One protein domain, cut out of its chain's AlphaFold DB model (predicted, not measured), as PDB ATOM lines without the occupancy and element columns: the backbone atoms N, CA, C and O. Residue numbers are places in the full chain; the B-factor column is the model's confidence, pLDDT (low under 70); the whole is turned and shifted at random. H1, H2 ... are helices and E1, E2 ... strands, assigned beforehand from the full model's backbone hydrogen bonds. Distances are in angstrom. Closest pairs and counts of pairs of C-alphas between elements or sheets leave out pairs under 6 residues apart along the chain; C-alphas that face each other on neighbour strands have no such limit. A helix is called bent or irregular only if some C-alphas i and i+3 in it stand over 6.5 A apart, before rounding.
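What this domain is: This is residues 7 to 145 of the 192 residues of the protein "Unannotated protein" of freshwater metagenome (UniProt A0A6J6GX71). An elongated body has a small three-stranded sheet at one end, with H1, H2 and H3 packed on it, and a group of helices joined by long loops at the other. H4 sits in the middle, between H5 and H7, and H6 makes the far end. The printed part has 139 residues, with seven named helices and three named strands in the order H1 E1 H2 E2 E3 H3 H4 H5 H6 H7. The sheet runs E1 E2 E3 and is mixed; the class is mostly helix. The whole is compact, with a radius of gyration of the C-alphas of 15.7 A, and spans 49 by 29 by 27 A.

Where its parts are: H1, residues 7 to 19, begins with C-alpha 7 at (145.681, 169.156, 197.835) and is 18.4 A long. E1 is residues 26 to 28, H2 residues 34 to 38, E2 residues 44 to 48, 13.5 A long, and E3 residues 53 to 55. H3 is residues 57 to 64, 10.7 A long. H4, residues 68 to 78, begins with C-alpha 68 at (152.875, 156.233, 196.760) and is 15.6 A long; it is irregular, with C-alphas 69 and 72 7.2 A apart. H5, residues 93 to 103, is 15.1 A long, and H6, residues 123 to 132, is 14.0 A. H7, residues 134 to 144, is 15.2 A long and ends with C-alpha 144 at (146.495, 163.698, 189.136).

How they stand to each other: E1 and E2 are parallel, with N 28 and O 45 2.8 A apart, within hydrogen-bond range. E1, H2 and E2 form a strand-helix-strand unit, two parallel neighbour strands with a helix between, whose crossover is right-handed. E2 and E3 are an antiparallel hairpin, with N 46 and O 55 2.9 A apart. H1 and the sheet make two layers, a helix on one face of a sheet; the closest C-alphas of H1 and E1 are those of Ala 14 and Val 26, 6.2 A apart. H2 and H3 are on the same face of the sheet. H4 is the hub, touching four helices. Its closest C-alphas to H2 are Pro 68 to Gln 37, 4.2 A. H3 and H4 only just touch, with 3 pairs of C-alphas within 8 A, the closest Val 60 and Pro 68, 6.4 A. H4 touches H5 at a steep tilt of 46 degrees, opposite ways, closest at the C-alphas of Tyr 74 and Ala 96, 5.7 A. H4 touches H7 at a steep tilt of 57 degrees, opposite ways, closest at the C-alphas of Ala 76 and Phe 140, 4.7 A. Of the three touching pairs of helices that have a tilt, H3 and H4, H4 and H5, and H4 and H7, 1 is at a shallow tilt, and the helix packing is mostly crossed, but only just. H6 and H7 are about perpendicular, at 85 degrees, and close but not clearly touching, with the C-alphas of Leu 130 and Ala 137 7.5 A apart. Every O i to N i+4 pair is within hydrogen-bond range in H1, H3, H6 and H7, against 5 of 7 in H4, 6 of 7 in H5 and 0 of 1 in H2, where 2 of 2 O i to N i+3 pairs are within range.

The domain as a whole: The two C-alphas farthest apart are those of Asn 22 and Ala 124, 50.2 A. The printed part has no cut. The links H4 to H5, 14 residues, and H5 to H6, 19 residues, are long. The mean pLDDT of the printed part is 96.9, and no printed residue is under 70.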
ATOM      1  N   ASP A   7     144.773 170.296 197.867       94.75
ATOM      2  CA  ASP A   7     145.681 169.156 197.835       94.75
ATOM      3  C   ASP A   7     147.130 169.584 197.604       94.75
ATOM      4  O   ASP A   7     148.013 169.130 198.333       94.75
ATOM      5  N   ASP A   8     147.363 170.567 196.731       95.94
ATOM      6  CA  ASP A   8     148.679 171.195 196.545       95.94
ATOM      7  C   ASP A   8     149.176 171.844 197.837       95.94
ATOM      8  O   ASP A   8     150.319 171.650 198.257       95.94
ATOM      9  N   GLY A   9     148.302 172.583 198.526       96.00
ATOM     10  CA  GLY A   9     148.630 173.187 199.815       96.00
ATOM     11  C   GLY A   9     148.969 172.140 200.880       96.00
ATOM     12  O   GLY A   9     149.928 172.307 201.637       96.00
ATOM     13  N   MET A  10     148.215 171.040 200.940       96.94
ATOM     14  CA  MET A  10     148.453 169.954 201.894       96.94
ATOM     15  C   MET A  10     149.730 169.170 201.574       96.94
ATOM     16  O   MET A  10     150.518 168.912 202.487       96.94
ATOM     17  N   GLY A  11     149.956 168.825 200.306       97.69
ATOM     18  CA  GLY A  11     151.153 168.132 199.832       97.69
ATOM     19  C   GLY A  11     152.413 168.963 200.056       97.69
ATOM     20  O   GLY A  11     153.362 168.491 200.686       97.69
ATOM     21  N   SER A  12     152.385 170.235 199.655       97.50
ATOM     22  CA  SER A  12     153.503 171.171 199.836       97.50
ATOM     23  C   SER A  12     153.830 171.397 201.312       97.50
ATOM     24  O   SER A  12     154.989 171.311 201.724       97.50
ATOM     25  N   ALA A  13     152.808 171.609 202.149       97.44
ATOM     26  CA  ALA A  13     153.002 171.759 203.588       97.44
ATOM     27  C   ALA A  13     153.583 170.486 204.222       97.44
ATOM     28  O   ALA A  13     154.437 170.568 205.108       97.44
ATOM     29  N   ALA A  14     153.136 169.309 203.775       97.75
ATOM     30  CA  ALA A  14     153.630 168.038 204.277       97.75
ATOM     31  C   ALA A  14     155.092 167.793 203.893       97.75
ATOM     32  O   ALA A  14     155.882 167.419 204.761       97.75
ATOM     33  N   ALA A  15     155.463 168.057 202.638       96.94
ATOM     34  CA  ALA A  15     156.837 167.945 202.160       96.94
ATOM     35  C   ALA A  15     157.777 168.877 202.941       96.94
ATOM     36  O   ALA A  15     158.800 168.434 203.474       96.94
ATOM     37  N   LEU A  16     157.387 170.147 203.098       96.56
ATOM     38  CA  LEU A  16     158.169 171.129 203.844       96.56
ATOM     39  C   LEU A  16     158.301 170.752 205.328       96.56
ATOM     40  O   LEU A  16     159.393 170.818 205.892       96.56
ATOM     41  N   ALA A  17     157.217 170.293 205.962       96.94
ATOM     42  CA  ALA A  17     157.244 169.866 207.359       96.94
ATOM     43  C   ALA A  17     158.060 168.596 207.586       96.94
ATOM     44  O   ALA A  17     158.758 168.473 208.593       96.94
ATOM     45  N   ALA A  18     158.018 167.654 206.648       96.38
ATOM     46  CA  ALA A  18     158.782 166.421 206.742       96.38
ATOM     47  C   ALA A  18     160.296 166.665 206.714       96.38
ATOM     48  O   ALA A  18     161.022 165.918 207.381       96.38
ATOM     49  N   ALA A  19     160.750 167.704 206.004       94.62
ATOM     50  CA  ALA A  19     162.158 168.079 205.887       94.62
ATOM     51  C   ALA A  19     162.766 168.628 207.195       94.62
ATOM     52  O   ALA A  19     163.977 168.520 207.404       94.62
ATOM     53  N   ASP A  20     161.951 169.172 208.106       94.75
ATOM     54  CA  ASP A  20     162.422 169.670 209.400       94.75
ATOM     55  C   ASP A  20     162.595 168.531 210.418       94.75
ATOM     56  O   ASP A  20     161.645 167.844 210.799       94.75
ATOM     57  N   LYS A  21     163.815 168.351 210.929       92.88
ATOM     58  CA  LYS A  21     164.162 167.284 211.887       92.88
ATOM     59  C   LYS A  21     163.430 167.383 213.234       92.88
ATOM     60  O   LYS A  21     163.373 166.385 213.950       92.88
ATOM     61  N   ASN A  22     162.887 168.547 213.591       92.25
ATOM     62  CA  ASN A  22     162.126 168.759 214.825       92.25
ATOM     63  C   ASN A  22     160.681 168.259 214.719       92.25
ATOM     64  O   ASN A  22     160.057 167.929 215.731       92.25
ATOM     65  N   VAL A  23     160.141 168.167 213.503       96.00
ATOM     66  CA  VAL A  23     158.882 167.459 213.261       96.00
ATOM     67  C   VAL A  23     159.149 165.974 213.484       96.00
ATOM     68  O   VAL A  23     160.201 165.480 213.095       96.00
ATOM     69  N   LYS A  24     158.236 165.239 214.132       95.38
ATOM     70  CA  LYS A  24     158.361 163.777 214.332       95.38
ATOM     71  C   LYS A  24     157.644 162.981 213.246       95.38
ATOM     72  O   LYS A  24     158.177 161.983 212.767       95.38
ATOM     73  N   GLN A  25     156.466 163.444 212.854       97.44
ATOM     74  CA  GLN A  25     155.632 162.834 211.829       97.44
ATOM     75  C   GLN A  25     154.641 163.879 211.313       97.44
ATOM     76  O   GLN A  25     154.196 164.733 212.086       97.44
ATOM     77  N   VAL A  26     154.289 163.792 210.035       98.12
ATOM     78  CA  VAL A  26     153.219 164.577 209.416       98.12
ATOM     79  C   VAL A  26     152.028 163.663 209.158       98.12
ATOM     80  O   VAL A  26     152.187 162.589 208.583       98.12
ATOM     81  N   LEU A  27     150.837 164.092 209.581       97.81
ATOM     82  CA  LEU A  27     149.584 163.379 209.343       97.81
ATOM     83  C   LEU A  27     148.732 164.187 208.363       97.81
ATOM     84  O   LEU A  27     148.115 165.185 208.747       97.81
ATOM     85  N   ILE A  28     148.667 163.735 207.115       98.00
ATOM     86  CA  ILE A  28     147.792 164.305 206.091       98.00
ATOM     87  C   ILE A  28     146.373 163.788 206.348       98.00
ATOM     88  O   ILE A  28     146.027 162.649 206.039       98.00
ATOM     89  N   CYS A  29     145.547 164.612 206.988       97.12
ATOM     90  CA  CYS A  29     144.225 164.208 207.465       97.12
ATOM     91  C   CYS A  29     143.154 164.330 206.368       97.12
ATOM     92  O   CYS A  29     142.359 165.269 206.392       97.12
ATOM     93  N   THR A  30     143.112 163.377 205.437       95.56
ATOM     94  CA  THR A  30     142.128 163.334 204.344       95.56
ATOM     95  C   THR A  30     141.726 161.892 204.001       95.56
ATOM     96  O   THR A  30     142.569 160.995 204.102       95.56
ATOM     97  N   PRO A  31     140.468 161.620 203.596       92.88
ATOM     98  CA  PRO A  31     140.113 160.360 202.945       92.88
ATOM     99  C   PRO A  31     140.504 160.331 201.458       92.88
ATOM    100  O   PRO A  31     140.361 159.276 200.838       92.88
ATOM    101  N   ASP A  32     140.940 161.465 200.901       94.38
ATOM    102  CA  ASP A  32     141.235 161.603 199.482       94.38
ATOM    103  C   ASP A  32     142.405 160.714 199.061       94.38
ATOM    104  O   ASP A  32     143.462 160.717 199.693       94.38
ATOM    105  N   LYS A  33     142.193 159.901 198.031       92.69
ATOM    106  CA  LYS A  33     143.193 158.934 197.567       92.69
ATOM    107  C   LYS A  33     144.347 159.625 196.844       92.69
ATOM    108  O   LYS A  33     145.426 159.044 196.817       92.69
ATOM    109  N   ASP A  34     144.158 160.840 196.343       95.12
ATOM    110  CA  ASP A  34     145.179 161.522 195.547       95.12
ATOM    111  C   ASP A  34     146.368 161.893 196.425       95.12
ATOM    112  O   ASP A  34     147.519 161.668 196.052       95.12
ATOM    113  N   LEU A  35     146.107 162.297 197.673       97.31
ATOM    114  CA  LEU A  35     147.159 162.568 198.654       97.31
ATOM    115  C   LEU A  35     147.869 161.319 199.191       97.31
ATOM    116  O   LEU A  35     148.828 161.460 199.956       97.31
ATOM    117  N   ALA A  36     147.480 160.108 198.777       97.81
ATOM    118  CA  ALA A  36     148.293 158.921 199.038       97.81
ATOM    119  C   ALA A  36     149.672 159.029 198.363       97.81
ATOM    120  O   ALA A  36     150.634 158.469 198.883       97.81
ATOM    121  N   GLN A  37     149.793 159.808 197.278       98.44
ATOM    122  CA  GLN A  37     151.074 160.076 196.613       98.44
ATOM    123  C   GLN A  37     152.078 160.845 197.488       98.44
ATOM    124  O   GLN A  37     153.283 160.768 197.273       98.44
ATOM    125  N   CYS A  38     151.593 161.563 198.507       98.31
ATOM    126  CA  CYS A  38     152.420 162.359 199.415       98.31
ATOM    127  C   CYS A  38     152.981 161.543 200.595       98.31
ATOM    128  O   CYS A  38     153.694 162.088 201.440       98.31
ATOM    129  N   VAL A  39     152.630 160.259 200.708       98.50
ATOM    130  CA  VAL A  39     153.101 159.375 201.781       98.50
ATOM    131  C   VAL A  39     154.588 159.061 201.596       98.50
ATOM    132  O   VAL A  39     155.036 158.705 200.513       98.50
ATOM    133  N   VAL A  40     155.364 159.157 202.681       97.44
ATOM    134  CA  VAL A  40     156.816 158.912 202.681       97.44
ATOM    135  C   VAL A  40     157.180 158.049 203.881       97.44
ATOM    136  O   VAL A  40     157.322 158.555 205.000       97.44
ATOM    137  N   GLY A  41     157.340 156.742 203.657       96.00
ATOM    138  CA  GLY A  41     157.601 155.761 204.715       96.00
ATOM    139  C   GLY A  41     156.633 155.934 205.890       96.00
ATOM    140  O   GLY A  41     155.425 156.027 205.698       96.00
ATOM    141  N   ASN A  42     157.186 156.076 207.098       95.62
ATOM    142  CA  ASN A  42     156.429 156.410 208.315       95.62
ATOM    143  C   ASN A  42     156.492 157.904 208.672       95.62
ATOM    144  O   ASN A  42     156.008 158.316 209.728       95.62
ATOM    145  N   ARG A  43     157.154 158.715 207.839       97.44
ATOM    146  CA  ARG A  43     157.450 160.126 208.104       97.44
ATOM    147  C   ARG A  43     156.269 161.025 207.762       97.44
ATOM    148  O   ARG A  43     155.924 161.903 208.555       97.44
ATOM    149  N   VAL A  44     155.673 160.788 206.600       98.44
ATOM    150  CA  VAL A  44     154.438 161.422 206.142       98.44
ATOM    151  C   VAL A  44     153.437 160.309 205.915       98.44
ATOM    152  O   VAL A  44     153.713 159.400 205.139       98.44
ATOM    153  N   VAL A  45     152.312 160.362 206.619       98.31
ATOM    154  CA  VAL A  45     151.271 159.333 206.562       98.31
ATOM    155  C   VAL A  45     149.922 159.979 206.298       98.31
ATOM    156  O   VAL A  45     149.654 161.097 206.750       98.31
ATOM    157  N   GLN A  46     149.048 159.269 205.596       98.31
ATOM    158  CA  GLN A  46     147.672 159.698 205.392       98.31
ATOM    159  C   GLN A  46     146.794 159.189 206.541       98.31
ATOM    160  O   GLN A  46     146.942 158.057 206.996       98.31
ATOM    161  N   PHE A  47     145.853 160.007 207.014       97.69
ATOM    162  CA  PHE A  47     144.920 159.637 208.079       97.69
ATOM    163  C   PHE A  47     143.462 159.911 207.687       97.69
ATOM    164  O   PHE A  47     143.003 161.056 207.674       97.69
ATOM    165  N   ASP A  48     142.697 158.841 207.457       95.50
ATOM    166  CA  ASP A  48     141.241 158.911 207.339       95.50
ATOM    167  C   ASP A  48     140.632 158.939 208.744       95.50
ATOM    168  O   ASP A  48     140.347 157.912 209.369       95.50
ATOM    169  N   ARG A  49     140.389 160.154 209.240       94.31
ATOM    170  CA  ARG A  49     139.777 160.379 210.554       94.31
ATOM    171  C   ARG A  49     138.381 159.762 210.687       94.31
ATOM    172  O   ARG A  49     137.992 159.426 211.804       94.31
ATOM    173  N   ARG A  50     137.607 159.643 209.599       91.75
ATOM    174  CA  ARG A  50     136.238 159.096 209.659       91.75
ATOM    175  C   ARG A  50     136.264 157.598 209.934       91.75
ATOM    176  O   ARG A  50     135.412 157.112 210.672       91.75
ATOM    177  N   LYS A  51     137.245 156.891 209.369       93.56
ATOM    178  CA  LYS A  51     137.445 155.448 209.580       93.56
ATOM    179  C   LYS A  51     138.436 155.121 210.696       93.56
ATOM    180  O   LYS A  51     138.522 153.970 211.103       93.56
ATOM    181  N   GLY A  52     139.181 156.113 211.185       94.81
ATOM    182  CA  GLY A  52     140.266 155.903 212.142       94.81
ATOM    183  C   GLY A  52     141.429 155.107 211.544       94.81
ATOM    184  O   GLY A  52     142.098 154.383 212.274       94.81
ATOM    185  N   GLN A  53     141.646 155.209 210.229       95.38
ATOM    186  CA  GLN A  53     142.658 154.442 209.499       95.38
ATOM    187  C   GLN A  53     143.848 155.325 209.136       95.38
ATOM    188  O   GLN A  53     143.669 156.449 208.669       95.38
ATOM    189  N   MET A  54     145.052 154.799 209.341       96.56
ATOM    190  CA  MET A  54     146.309 155.433 208.960       96.56
ATOM    191  C   MET A  54     146.957 154.613 207.849       96.56
ATOM    192  O   MET A  54     146.993 153.389 207.944       96.56
ATOM    193  N   PHE A  55     147.447 155.293 206.819       97.56
ATOM    194  CA  PHE A  55     148.159 154.694 205.701       97.56
ATOM    195  C   PHE A  55     149.575 155.270 205.683       97.56
ATOM    196  O   PHE A  55     149.779 156.448 205.375       97.56
ATOM    197  N   ASP A  56     150.532 154.443 206.088       98.12
ATOM    198  CA  ASP A  56     151.943 154.615 205.758       98.12
ATOM    199  C   ASP A  56     152.219 154.028 204.364       98.12
ATOM    200  O   ASP A  56     151.294 153.635 203.650       98.12
ATOM    201  N   HIS A  57     153.484 154.006 203.952       98.12
ATOM    202  CA  HIS A  57     153.880 153.490 202.640       98.12
ATOM    203  C   HIS A  57     153.323 152.083 202.353       98.12
ATOM    204  O   HIS A  57     152.737 151.849 201.295       98.12
ATOM    205  N   ASP A  58     153.447 151.160 203.307       98.12
ATOM    206  CA  ASP A  58     152.995 149.780 203.126       98.12
ATOM    207  C   ASP A  58     151.464 149.700 203.120       98.12
ATOM    208  O   ASP A  58     150.885 148.956 202.328       98.12
ATOM    209  N   GLY A  59     150.793 150.537 203.916       97.81
ATOM    210  CA  GLY A  59     149.341 150.695 203.878       97.81
ATOM    211  C   GLY A  59     148.814 151.244 202.544       97.81
ATOM    212  O   GLY A  59     147.715 150.869 202.125       97.81
ATOM    213  N   VAL A  60     149.574 152.100 201.847       98.25
ATOM    214  CA  VAL A  60     149.236 152.536 200.477       98.25
ATOM    215  C   VAL A  60     149.331 151.348 199.516       98.25
ATOM    216  O   VAL A  60     148.379 151.101 198.771       98.25
ATOM    217  N   ILE A  61     150.408 150.559 199.587       98.25
ATOM    218  CA  ILE A  61     150.570 149.355 198.757       98.25
ATOM    219  C   ILE A  61     149.454 148.344 199.027       98.25
ATOM    220  O   ILE A  61     148.863 147.827 198.083       98.25
ATOM    221  N   GLU A  62     149.114 148.073 200.286       97.81
ATOM    222  CA  GLU A  62     148.040 147.134 200.630       97.81
ATOM    223  C   GLU A  62     146.688 147.588 200.059       97.81
ATOM    224  O   GLU A  62     145.910 146.779 199.548       97.81
ATOM    225  N   LYS A  63     146.413 148.895 200.105       96.69
ATOM    226  CA  LYS A  63     145.139 149.469 199.666       96.69
ATOM    227  C   LYS A  63     145.011 149.578 198.147       96.69
ATOM    228  O   LYS A  63     143.932 149.306 197.619       96.69
ATOM    229  N   PHE A  64     146.059 150.022 197.458       97.81
ATOM    230  CA  PHE A  64     146.009 150.360 196.029       97.81
ATOM    231  C   PHE A  64     146.772 149.373 195.140       97.81
ATOM    232  O   PHE A  64     146.558 149.347 193.930       97.81
ATOM    233  N   GLY A  65     147.633 148.534 195.717       97.88
ATOM    234  CA  GLY A  65     148.510 147.611 194.993       97.88
ATOM    235  C   GLY A  65     149.694 148.289 194.302       97.88
ATOM    236  O   GLY A  65     150.379 147.641 193.517       97.88
ATOM    237  N   VAL A  66     149.925 149.575 194.572       98.56
ATOM    238  CA  VAL A  66     151.022 150.382 194.025       98.56
ATOM    239  C   VAL A  66     151.637 151.233 195.138       98.56
ATOM    240  O   VAL A  66     150.922 151.572 196.088       98.56
ATOM    241  N   PRO A  67     152.932 151.577 195.062       98.38
ATOM    242  CA  PRO A  67     153.542 152.473 196.036       98.38
ATOM    243  C   PRO A  67     153.079 153.932 195.832       98.38
ATOM    244  O   PRO A  67     152.525 154.253 194.775       98.38
ATOM    245  N   PRO A  68     153.281 154.824 196.824       98.50
ATOM    246  CA  PRO A  68     152.875 156.233 196.760       98.50
ATOM    247  C   PRO A  68     153.275 156.952 195.464       98.50
ATOM    248  O   PRO A  68     152.441 157.598 194.834       98.50
ATOM    249  N   GLU A  69     154.514 156.783 195.009       98.06
ATOM    250  CA  GLU A  69     155.048 157.421 193.800       98.06
ATOM    251  C   GLU A  69     154.327 157.011 192.505       98.06
ATOM    252  O   GLU A  69     154.401 157.725 191.508       98.06
ATOM    253  N   SER A  70     153.611 155.886 192.526       98.62
ATOM    254  CA  SER A  70     152.845 155.351 191.399       98.62
ATOM    255  C   SER A  70     151.365 155.732 191.444       98.62
ATOM    256  O   SER A  70     150.630 155.389 190.520       98.62
ATOM    257  N   ILE A  71     150.889 156.408 192.497       98.56
ATOM    258  CA  ILE A  71     149.476 156.805 192.620       98.56
ATOM    259  C   ILE A  71     149.021 157.694 191.446       98.56
ATOM    260  O   ILE A  71     147.965 157.393 190.885       98.56
ATOM    261  N   PRO A  72     149.794 158.699 190.983       98.56
ATOM    262  CA  PRO A  72     149.394 159.498 189.824       98.56
ATOM    263  C   PRO A  72     149.291 158.673 188.536       98.56
ATOM    264  O   PRO A  72     148.320 158.807 187.795       98.56
ATOM    265  N   ASP A  73     150.255 157.779 188.280       98.75
ATOM    266  CA  ASP A  73     150.222 156.849 187.141       98.75
ATOM    267  C   ASP A  73     149.011 155.903 187.230       98.75
ATOM    268  O   ASP A  73     148.325 155.636 186.243       98.75
ATOM    269  N   TYR A  74     148.713 155.411 188.432       98.75
ATOM    270  CA  TYR A  74     147.590 154.522 188.695       98.75
ATOM    271  C   TYR A  74     146.261 155.196 188.370       98.75
ATOM    272  O   TYR A  74     145.468 154.635 187.607       98.75
ATOM    273  N   LEU A  75     146.050 156.411 188.882       98.38
ATOM    274  CA  LEU A  75     144.867 157.217 188.591       98.38
ATOM    275  C   LEU A  75     144.784 157.548 187.104       98.38
ATOM    276  O   LEU A  75     143.728 157.356 186.508       98.38
ATOM    277  N   ALA A  76     145.895 157.929 186.471       98.56
ATOM    278  CA  ALA A  76     145.943 158.221 185.042       98.56
ATOM    279  C   ALA A  76     145.436 157.065 184.170       98.56
ATOM    280  O   ALA A  76     144.733 157.290 183.181       98.56
ATOM    281  N   LEU A  77     145.754 155.823 184.543       98.38
ATOM    282  CA  LEU A  77     145.292 154.643 183.819       98.38
ATOM    283  C   LEU A  77     143.832 154.302 184.128       98.38
ATOM    284  O   LEU A  77     143.069 154.059 183.197       98.38
ATOM    285  N   MET A  78     143.425 154.255 185.401       97.50
ATOM    286  CA  MET A  78     142.082 153.773 185.771       97.50
ATOM    287  C   MET A  78     140.984 154.846 185.793       97.50
ATOM    288  O   MET A  78     139.805 154.498 185.884       97.50
ATOM    289  N   GLY A  79     141.372 156.118 185.744       97.19
ATOM    290  CA  GLY A  79     140.495 157.277 185.829       97.19
ATOM    291  C   GLY A  79     140.190 157.737 187.251       97.19
ATOM    292  O   GLY A  79     140.287 156.984 188.228       97.19
ATOM    293  N   ASP A  80     139.738 158.984 187.331       95.62
ATOM    294  CA  ASP A  80     139.181 159.582 188.528       95.62
ATOM    295  C   ASP A  80     137.871 160.315 188.239       95.62
ATOM    296  O   ASP A  80     137.822 161.329 187.546       95.62
ATOM    297  N   ALA A  81     136.780 159.797 188.799       91.50
ATOM    298  CA  ALA A  81     135.470 160.417 188.663       91.50
ATOM    299  C   ALA A  81     135.338 161.703 189.495       91.50
ATOM    300  O   ALA A  81     134.515 162.544 189.138       91.50
ATOM    301  N   SER A  82     136.107 161.844 190.582       87.75
ATOM    302  CA  SER A  82     136.107 163.052 191.418       87.75
ATOM    303  C   SER A  82     136.699 164.237 190.652       87.75
ATOM    304  O   SER A  82     136.073 165.294 190.615       87.75
ATOM    305  N   ASP A  83     137.808 164.002 189.942       87.50
ATOM    306  CA  ASP A  83     138.508 165.001 189.114       87.50
ATOM    307  C   ASP A  83     138.011 165.050 187.663       87.50
ATOM    308  O   ASP A  83     138.467 165.845 186.839       87.50
ATOM    309  N   GLY A  84     137.045 164.196 187.327       92.25
ATOM    310  CA  GLY A  84     136.326 164.252 186.061       92.25
ATOM    311  C   GLY A  84     137.087 163.710 184.850       92.25
ATOM    312  O   GLY A  84     136.712 164.045 183.723       92.25
ATOM    313  N   PHE A  85     138.100 162.855 185.034       95.12
ATOM    314  CA  PHE A  85     138.794 162.200 183.921       95.12
ATOM    315  C   PHE A  85     138.581 160.673 183.902       95.12
ATOM    316  O   PHE A  85     138.636 160.005 184.931       95.12
ATOM    317  N   PRO A  86     138.329 160.071 182.724       96.69
ATOM    318  CA  PRO A  86     137.863 158.686 182.632       96.69
ATOM    319  C   PRO A  86     138.975 157.630 182.712       96.69
ATOM    320  O   PRO A  86     138.661 156.444 182.801       96.69
ATOM    321  N   GLY A  87     140.247 158.032 182.632       97.69
ATOM    322  CA  GLY A  87     141.365 157.108 182.433       97.69
ATOM    323  C   GLY A  87     141.383 156.509 181.026       97.69
ATOM    324  O   GLY A  87     140.748 157.026 180.102       97.69
ATOM    325  N   LEU A  88     142.117 155.411 180.851       98.38
ATOM    326  CA  LEU A  88     142.243 154.730 179.564       98.38
ATOM    327  C   LEU A  88     141.249 153.563 179.416       98.38
ATOM    328  O   LEU A  88     141.040 152.785 180.350       98.38
ATOM    329  N   PRO A  89     140.676 153.338 178.219       97.94
ATOM    330  CA  PRO A  89     139.770 152.218 177.986       97.94
ATOM    331  C   PRO A  89     140.373 150.851 178.346       97.94
ATOM    332  O   PRO A  89     141.429 150.457 177.863       97.94
ATOM    333  N   GLY A  90     139.658 150.074 179.161       97.06
ATOM    334  CA  GLY A  90     140.081 148.731 179.577       97.06
ATOM    335  C   GLY A  90     141.074 148.708 180.743       97.06
ATOM    336  O   GLY A  90     141.209 147.663 181.385       97.06
ATOM    337  N   TRP A  91     141.700 149.837 181.069       98.25
ATOM    338  CA  TRP A  91     142.457 149.993 182.300       98.25
ATOM    339  C   TRP A  91     141.496 150.232 183.464       98.25
ATOM    340  O   TRP A  91     140.635 151.101 183.433       98.25
ATOM    341  N   GLY A  92     141.610 149.405 184.495       97.69
ATOM    342  CA  GLY A  92     140.865 149.556 185.738       97.69
ATOM    343  C   GLY A  92     141.769 149.227 186.913       97.69
ATOM    344  O   GLY A  92     142.878 148.733 186.714       97.69
ATOM    345  N   ALA A  93     141.275 149.434 188.135       97.25
ATOM    346  CA  ALA A  93     142.055 149.292 189.369       97.25
ATOM    347  C   ALA A  93     142.956 148.043 189.394       97.25
ATOM    348  O   ALA A  93     144.146 148.140 189.651       97.25
ATOM    349  N   LYS A  94     142.421 146.864 189.045       97.56
ATOM    350  CA  LYS A  94     143.185 145.607 189.085       97.56
ATOM    351  C   LYS A  94     144.292 145.517 188.028       97.56
ATOM    352  O   LYS A  94     145.368 145.011 188.337       97.56
ATOM    353  N   SER A  95     144.032 145.924 186.782       97.88
ATOM    354  CA  SER A  95     145.062 145.880 185.734       97.88
ATOM    355  C   SER A  95     146.116 146.956 185.969       97.88
ATOM    356  O   SER A  95     147.299 146.642 185.898       97.88
ATOM    357  N   ALA A  96     145.694 148.170 186.337       98.31
ATOM    358  CA  ALA A  96     146.587 149.269 186.690       98.31
ATOM    359  C   ALA A  96     147.504 148.885 187.855       98.31
ATOM    360  O   ALA A  96     148.719 148.963 187.708       98.31
ATOM    361  N   SER A  97     146.955 148.374 188.964       98.19
ATOM    362  CA  SER A  97     147.768 148.008 190.127       98.19
ATOM    363  C   SER A  97     148.703 146.834 189.871       98.19
ATOM    364  O   SER A  97     149.850 146.862 190.297       98.19
ATOM    365  N   THR A  98     148.266 145.822 189.116       98.50
ATOM    366  CA  THR A  98     149.129 144.676 188.787       98.50
ATOM    367  C   THR A  98     150.327 145.103 187.935       98.50
ATOM    368  O   THR A  98     151.439 144.631 188.161       98.50
ATOM    369  N   VAL A  99     150.115 145.983 186.952       98.38
ATOM    370  CA  VAL A  99     151.179 146.422 186.038       98.38
ATOM    371  C   VAL A  99     152.076 147.466 186.702       98.38
ATOM    372  O   VAL A  99     153.291 147.292 186.732       98.38
ATOM    373  N   LEU A 100     151.507 148.513 187.301       98.50
ATOM    374  CA  LEU A 100     152.288 149.561 187.965       98.50
ATOM    375  C   LEU A 100     152.930 149.082 189.267       98.50
ATOM    376  O   LEU A 100     154.025 149.520 189.584       98.50
ATOM    377  N   GLY A 101     152.348 148.112 189.971       97.62
ATOM    378  CA  GLY A 101     153.019 147.471 191.103       97.62
ATOM    379  C   GLY A 101     154.331 146.784 190.699       97.62
ATOM    380  O   GLY A 101     155.221 146.621 191.530       97.62
ATOM    381  N   ARG A 102     154.483 146.412 189.416       97.69
ATOM    382  CA  ARG A 102     155.721 145.846 188.862       97.69
ATOM    383  C   ARG A 102     156.639 146.890 188.230       97.69
ATOM    384  O   ARG A 102     157.845 146.823 188.459       97.69
ATOM    385  N   TYR A 103     156.095 147.783 187.404       98.25
ATOM    386  CA  TYR A 103     156.879 148.716 186.579       98.25
ATOM    387  C   TYR A 103     157.003 150.123 187.167       98.25
ATOM    388  O   TYR A 103     157.822 150.910 186.698       98.25
ATOM    389  N   LEU A 104     156.252 150.423 188.223       98.25
ATOM    390  CA  LEU A 104     156.193 151.690 188.956       98.25
ATOM    391  C   LEU A 104     155.606 152.866 188.166       98.25
ATOM    392  O   LEU A 104     154.676 153.504 188.647       98.25
ATOM    393  N   HIS A 105     156.082 153.125 186.952       98.50
ATOM    394  CA  HIS A 105     155.654 154.260 186.133       98.50
ATOM    395  C   HIS A 105     155.193 153.814 184.750       98.50
ATOM    396  O   HIS A 105     155.639 152.778 184.250       98.50
ATOM    397  N   ILE A 106     154.318 154.608 184.126       98.50
ATOM    398  CA  ILE A 106     153.774 154.331 182.789       98.50
ATOM    399  C   ILE A 106     154.890 154.112 181.757       98.50
ATOM    400  O   ILE A 106     154.819 153.185 180.953       98.50
ATOM    401  N   GLU A 107     155.947 154.919 181.814       97.81
ATOM    402  CA  GLU A 107     157.072 154.895 180.876       97.81
ATOM    403  C   GLU A 107     157.921 153.622 180.985       97.81
ATOM    404  O   GLU A 107     158.624 153.260 180.043       97.81
ATOM    405  N   ASN A 108     157.851 152.931 182.123       98.31
ATOM    406  CA  ASN A 108     158.593 151.698 182.366       98.31
ATOM    407  C   ASN A 108     157.833 150.449 181.896       98.31
ATOM    408  O   ASN A 108     158.386 149.350 181.950       98.31
ATOM    409  N   ILE A 109     156.570 150.588 181.484       98.00
ATOM    410  CA  ILE A 109     155.757 149.470 181.007       98.00
ATOM    411  C   ILE A 109     156.241 149.094 179.598       98.00
ATOM    412  O   ILE A 109     156.161 149.929 178.691       98.00
ATOM    413  N   PRO A 110     156.709 147.851 179.365       97.94
ATOM    414  CA  PRO A 110     157.155 147.436 178.040       97.94
ATOM    415  C   PRO A 110     156.044 147.576 176.995       97.94
ATOM    416  O   PRO A 110     154.876 147.287 177.268       97.94
ATOM    417  N   ALA A 111     156.407 147.994 175.782       96.69
ATOM    418  CA  ALA A 111     155.444 148.148 174.693       96.69
ATOM    419  C   ALA A 111     154.882 146.797 174.221       96.69
ATOM    420  O   ALA A 111     153.698 146.709 173.892       96.69
ATOM    421  N   ASP A 112     155.714 145.749 174.209       96.38
ATOM    422  CA  ASP A 112     155.270 144.391 173.908       96.38
ATOM    423  C   ASP A 112     154.722 143.726 175.188       96.38
ATOM    424  O   ASP A 112     155.462 143.561 176.163       96.38
ATOM    425  N   PRO A 113     153.441 143.314 175.221       94.62
ATOM    426  CA  PRO A 113     152.883 142.568 176.348       94.62
ATOM    427  C   PRO A 113     153.581 141.221 176.609       94.62
ATOM    428  O   PRO A 113     153.404 140.661 177.689       94.62
ATOM    429  N   ALA A 114     154.330 140.664 175.650       95.25
ATOM    430  CA  ALA A 114     155.118 139.446 175.847       95.25
ATOM    431  C   ALA A 114     156.301 139.655 176.805       95.25
ATOM    432  O   ALA A 114     156.709 138.709 177.476       95.25
ATOM    433  N   ASP A 115     156.788 140.893 176.918       96.94
ATOM    434  CA  ASP A 115     157.842 141.282 177.857       96.94
ATOM    435  C   ASP A 115     157.278 141.601 179.251       96.94
ATOM    436  O   ASP A 115     158.000 142.070 180.133       96.94
ATOM    437  N   TRP A 116     155.973 141.387 179.476       97.25
ATOM    438  CA  TRP A 116     155.371 141.654 180.771       97.25
ATOM    439  C   TRP A 116     155.617 140.499 181.752       97.25
ATOM    440  O   TRP A 116     154.993 139.444 181.662       97.25
ATOM    441  N   ASP A 117     156.406 140.756 182.797       93.75
ATOM    442  CA  ASP A 117     156.618 139.866 183.955       93.75
ATOM    443  C   ASP A 117     155.361 139.655 184.832       93.75
ATOM    444  O   ASP A 117     155.419 139.026 185.892       93.75
ATOM    445  N   VAL A 118     154.211 140.202 184.433       96.31
ATOM    446  CA  VAL A 118     152.947 140.135 185.170       96.31
ATOM    447  C   VAL A 118     151.815 139.644 184.284       96.31
ATOM    448  O   VAL A 118     151.722 139.963 183.102       96.31
ATOM    449  N   GLN A 119     150.901 138.883 184.880       94.12
ATOM    450  CA  GLN A 119     149.765 138.304 184.173       94.12
ATOM    451  C   GLN A 119     148.518 139.164 184.366       94.12
ATOM    452  O   GLN A 119     147.959 139.235 185.461       94.12
ATOM    453  N   VAL A 120     148.035 139.771 183.280       96.06
ATOM    454  CA  VAL A 120     146.768 140.510 183.271       96.06
ATOM    455  C   VAL A 120     145.878 140.094 182.107       96.06
ATOM    456  O   VAL A 120     146.322 139.817 180.992       96.06
ATOM    457  N   ARG A 121     144.569 140.056 182.364       94.69
ATOM    458  CA  ARG A 121     143.582 139.717 181.340       94.69
ATOM    459  C   ARG A 121     143.581 140.791 180.256       94.69
ATOM    460  O   ARG A 121     143.306 141.951 180.538       94.69
ATOM    461  N   GLY A 122     143.797 140.375 179.010       96.19
ATOM    462  CA  GLY A 122     143.780 141.285 177.868       96.19
ATOM    463  C   GLY A 122     145.035 142.149 177.745       96.19
ATOM    464  O   GLY A 122     144.929 143.226 177.172       96.19
ATOM    465  N   ALA A 123     146.193 141.681 178.237       97.12
ATOM    466  CA  ALA A 123     147.479 142.387 178.162       97.12
ATOM    467  C   ALA A 123     147.750 143.014 176.783       97.12
ATOM    468  O   ALA A 123     148.049 144.196 176.709       97.12
ATOM    469  N   ALA A 124     147.512 142.280 175.689       97.50
ATOM    470  CA  ALA A 124     147.679 142.812 174.334       97.50
ATOM    471  C   ALA A 124     146.801 144.032 174.024       97.50
ATOM    472  O   ALA A 124     147.270 144.988 173.414       97.50
ATOM    473  N   LYS A 125     145.541 144.037 174.476       98.06
ATOM    474  CA  LYS A 125     144.653 145.193 174.304       98.06
ATOM    475  C   LYS A 125     145.083 146.357 175.200       98.06
ATOM    476  O   LYS A 125     145.056 147.491 174.745       98.06
ATOM    477  N   LEU A 126     145.477 146.077 176.443       98.38
ATOM    478  CA  LEU A 126     145.940 147.095 177.392       98.38
ATOM    479  C   LEU A 126     147.209 147.794 176.897       98.38
ATOM    480  O   LEU A 126     147.260 149.021 176.913       98.38
ATOM    481  N   ALA A 127     148.186 147.018 176.422       98.12
ATOM    482  CA  ALA A 127     149.419 147.520 175.831       98.12
ATOM    483  C   ALA A 127     149.120 148.367 174.589       98.12
ATOM    484  O   ALA A 127     149.549 149.514 174.528       98.12
ATOM    485  N   ALA A 128     148.298 147.866 173.657       98.31
ATOM    486  CA  ALA A 128     147.891 148.631 172.477       98.31
ATOM    487  C   ALA A 128     147.210 149.960 172.852       98.31
ATOM    488  O   ALA A 128     147.606 151.007 172.356       98.31
ATOM    489  N   THR A 129     146.249 149.947 173.785       98.56
ATOM    490  CA  THR A 129     145.581 151.175 174.248       98.56
ATOM    491  C   THR A 129     146.553 152.146 174.918       98.56
ATOM    492  O   THR A 129     146.455 153.346 174.678       98.56
ATOM    493  N   LEU A 130     147.496 151.656 175.728       98.44
ATOM    494  CA  LEU A 130     148.497 152.509 176.367       98.44
ATOM    495  C   LEU A 130     149.423 153.163 175.335       98.44
ATOM    496  O   LEU A 130     149.701 154.350 175.442       98.44
ATOM    497  N   GLN A 131     149.862 152.416 174.321       97.94
ATOM    498  CA  GLN A 131     150.704 152.953 173.250       97.94
ATOM    499  C   GLN A 131     149.941 153.968 172.382       97.94
ATOM    500  O   GLN A 131     150.464 155.036 172.076       97.94
ATOM    501  N   GLU A 132     148.687 153.674 172.029       98.44
ATOM    502  CA  GLU A 132     147.833 154.569 171.235       98.44
ATOM    503  C   GLU A 132     147.450 155.855 171.983       98.44
ATOM    504  O   GLU A 132     147.258 156.897 171.357       98.44
ATOM    505  N   GLN A 133     147.317 155.792 173.313       98.38
ATOM    506  CA  GLN A 133     146.838 156.896 174.152       98.38
ATOM    507  C   GLN A 133     147.884 157.370 175.170       98.38
ATOM    508  O   GLN A 133     147.523 157.935 176.202       98.38
ATOM    509  N   MET A 134     149.173 157.179 174.871       98.44
ATOM    510  CA  MET A 134     150.283 157.547 175.759       98.44
ATOM    511  C   MET A 134     150.209 159.020 176.178       98.44
ATOM    512  O   MET A 134     150.202 159.331 177.364       98.44
ATOM    513  N   GLU A 135     150.053 159.930 175.214       98.44
ATOM    514  CA  GLU A 135     149.934 161.372 175.478       98.44
ATOM    515  C   GLU A 135     148.753 161.708 176.399       98.44
ATOM    516  O   GLU A 135     148.851 162.576 177.266       98.44
ATOM    517  N   LEU A 136     147.635 160.992 176.247       98.44
ATOM    518  CA  LEU A 136     146.458 161.187 177.086       98.44
ATOM    519  C   LEU A 136     146.695 160.670 178.511       98.44
ATOM    520  O   LEU A 136     146.317 161.340 179.468       98.44
ATOM    521  N   ALA A 137     147.364 159.525 178.664       98.50
ATOM    522  CA  ALA A 137     147.754 159.013 179.975       98.50
ATOM    523  C   ALA A 137     148.717 159.973 180.687       98.50
ATOM    524  O   ALA A 137     148.531 160.270 181.863       98.50
ATOM    525  N   MET A 138     149.693 160.534 179.968       98.50
ATOM    526  CA  MET A 138     150.617 161.527 180.526       98.50
ATOM    527  C   MET A 138     149.909 162.833 180.905       98.50
ATOM    528  O   MET A 138     150.268 163.463 181.904       98.50
ATOM    529  N   LEU A 139     148.877 163.233 180.155       98.06
ATOM    530  CA  LEU A 139     148.011 164.347 180.535       98.06
ATOM    531  C   LEU A 139     147.241 164.042 181.826       98.06
ATOM    532  O   LEU A 139     147.251 164.869 182.734       98.06
ATOM    533  N   PHE A 140     146.617 162.868 181.943       98.38
ATOM    534  CA  PHE A 140     145.903 162.484 183.165       98.38
ATOM    535  C   PHE A 140     146.835 162.356 184.366       98.38
ATOM    536  O   PHE A 140     146.489 162.823 185.445       98.38
ATOM    537  N   ARG A 141     148.049 161.827 184.179       98.25
ATOM    538  CA  ARG A 141     149.063 161.793 185.239       98.25
ATOM    539  C   ARG A 141     149.396 163.195 185.717       98.25
ATOM    540  O   ARG A 141     149.474 163.413 186.917       98.25
ATOM    541  N   ARG A 142     149.573 164.147 184.795       96.56
ATOM    542  CA  ARG A 142     149.834 165.547 185.149       96.56
ATOM    543  C   ARG A 142     148.694 166.145 185.969       96.56
ATOM    544  O   ARG A 142     148.980 166.850 186.921       96.56
ATOM    545  N   ILE A 143     147.445 165.868 185.594       94.81
ATOM    546  CA  ILE A 143     146.260 166.333 186.329       94.81
ATOM    547  C   ILE A 143     146.222 165.720 187.735       94.81
ATOM    548  O   ILE A 143     146.019 166.443 188.696       94.81
ATOM    549  N   ALA A 144     146.497 164.420 187.860       96.81
ATOM    550  CA  ALA A 144     146.495 163.698 189.136       96.81
ATOM    551  C   ALA A 144     147.738 163.953 190.019       96.81
ATOM    552  O   ALA A 144     147.821 163.437 191.136       96.81
ATOM    553  N   THR A 145     148.751 164.667 189.517       97.38
ATOM    554  CA  THR A 145     149.992 164.923 190.261       97.38
ATOM    555  C   THR A 145     149.839 166.177 191.106       97.38
ATOM    556  O   THR A 145     149.667 167.270 190.573       97.38
TER     557      THR A 145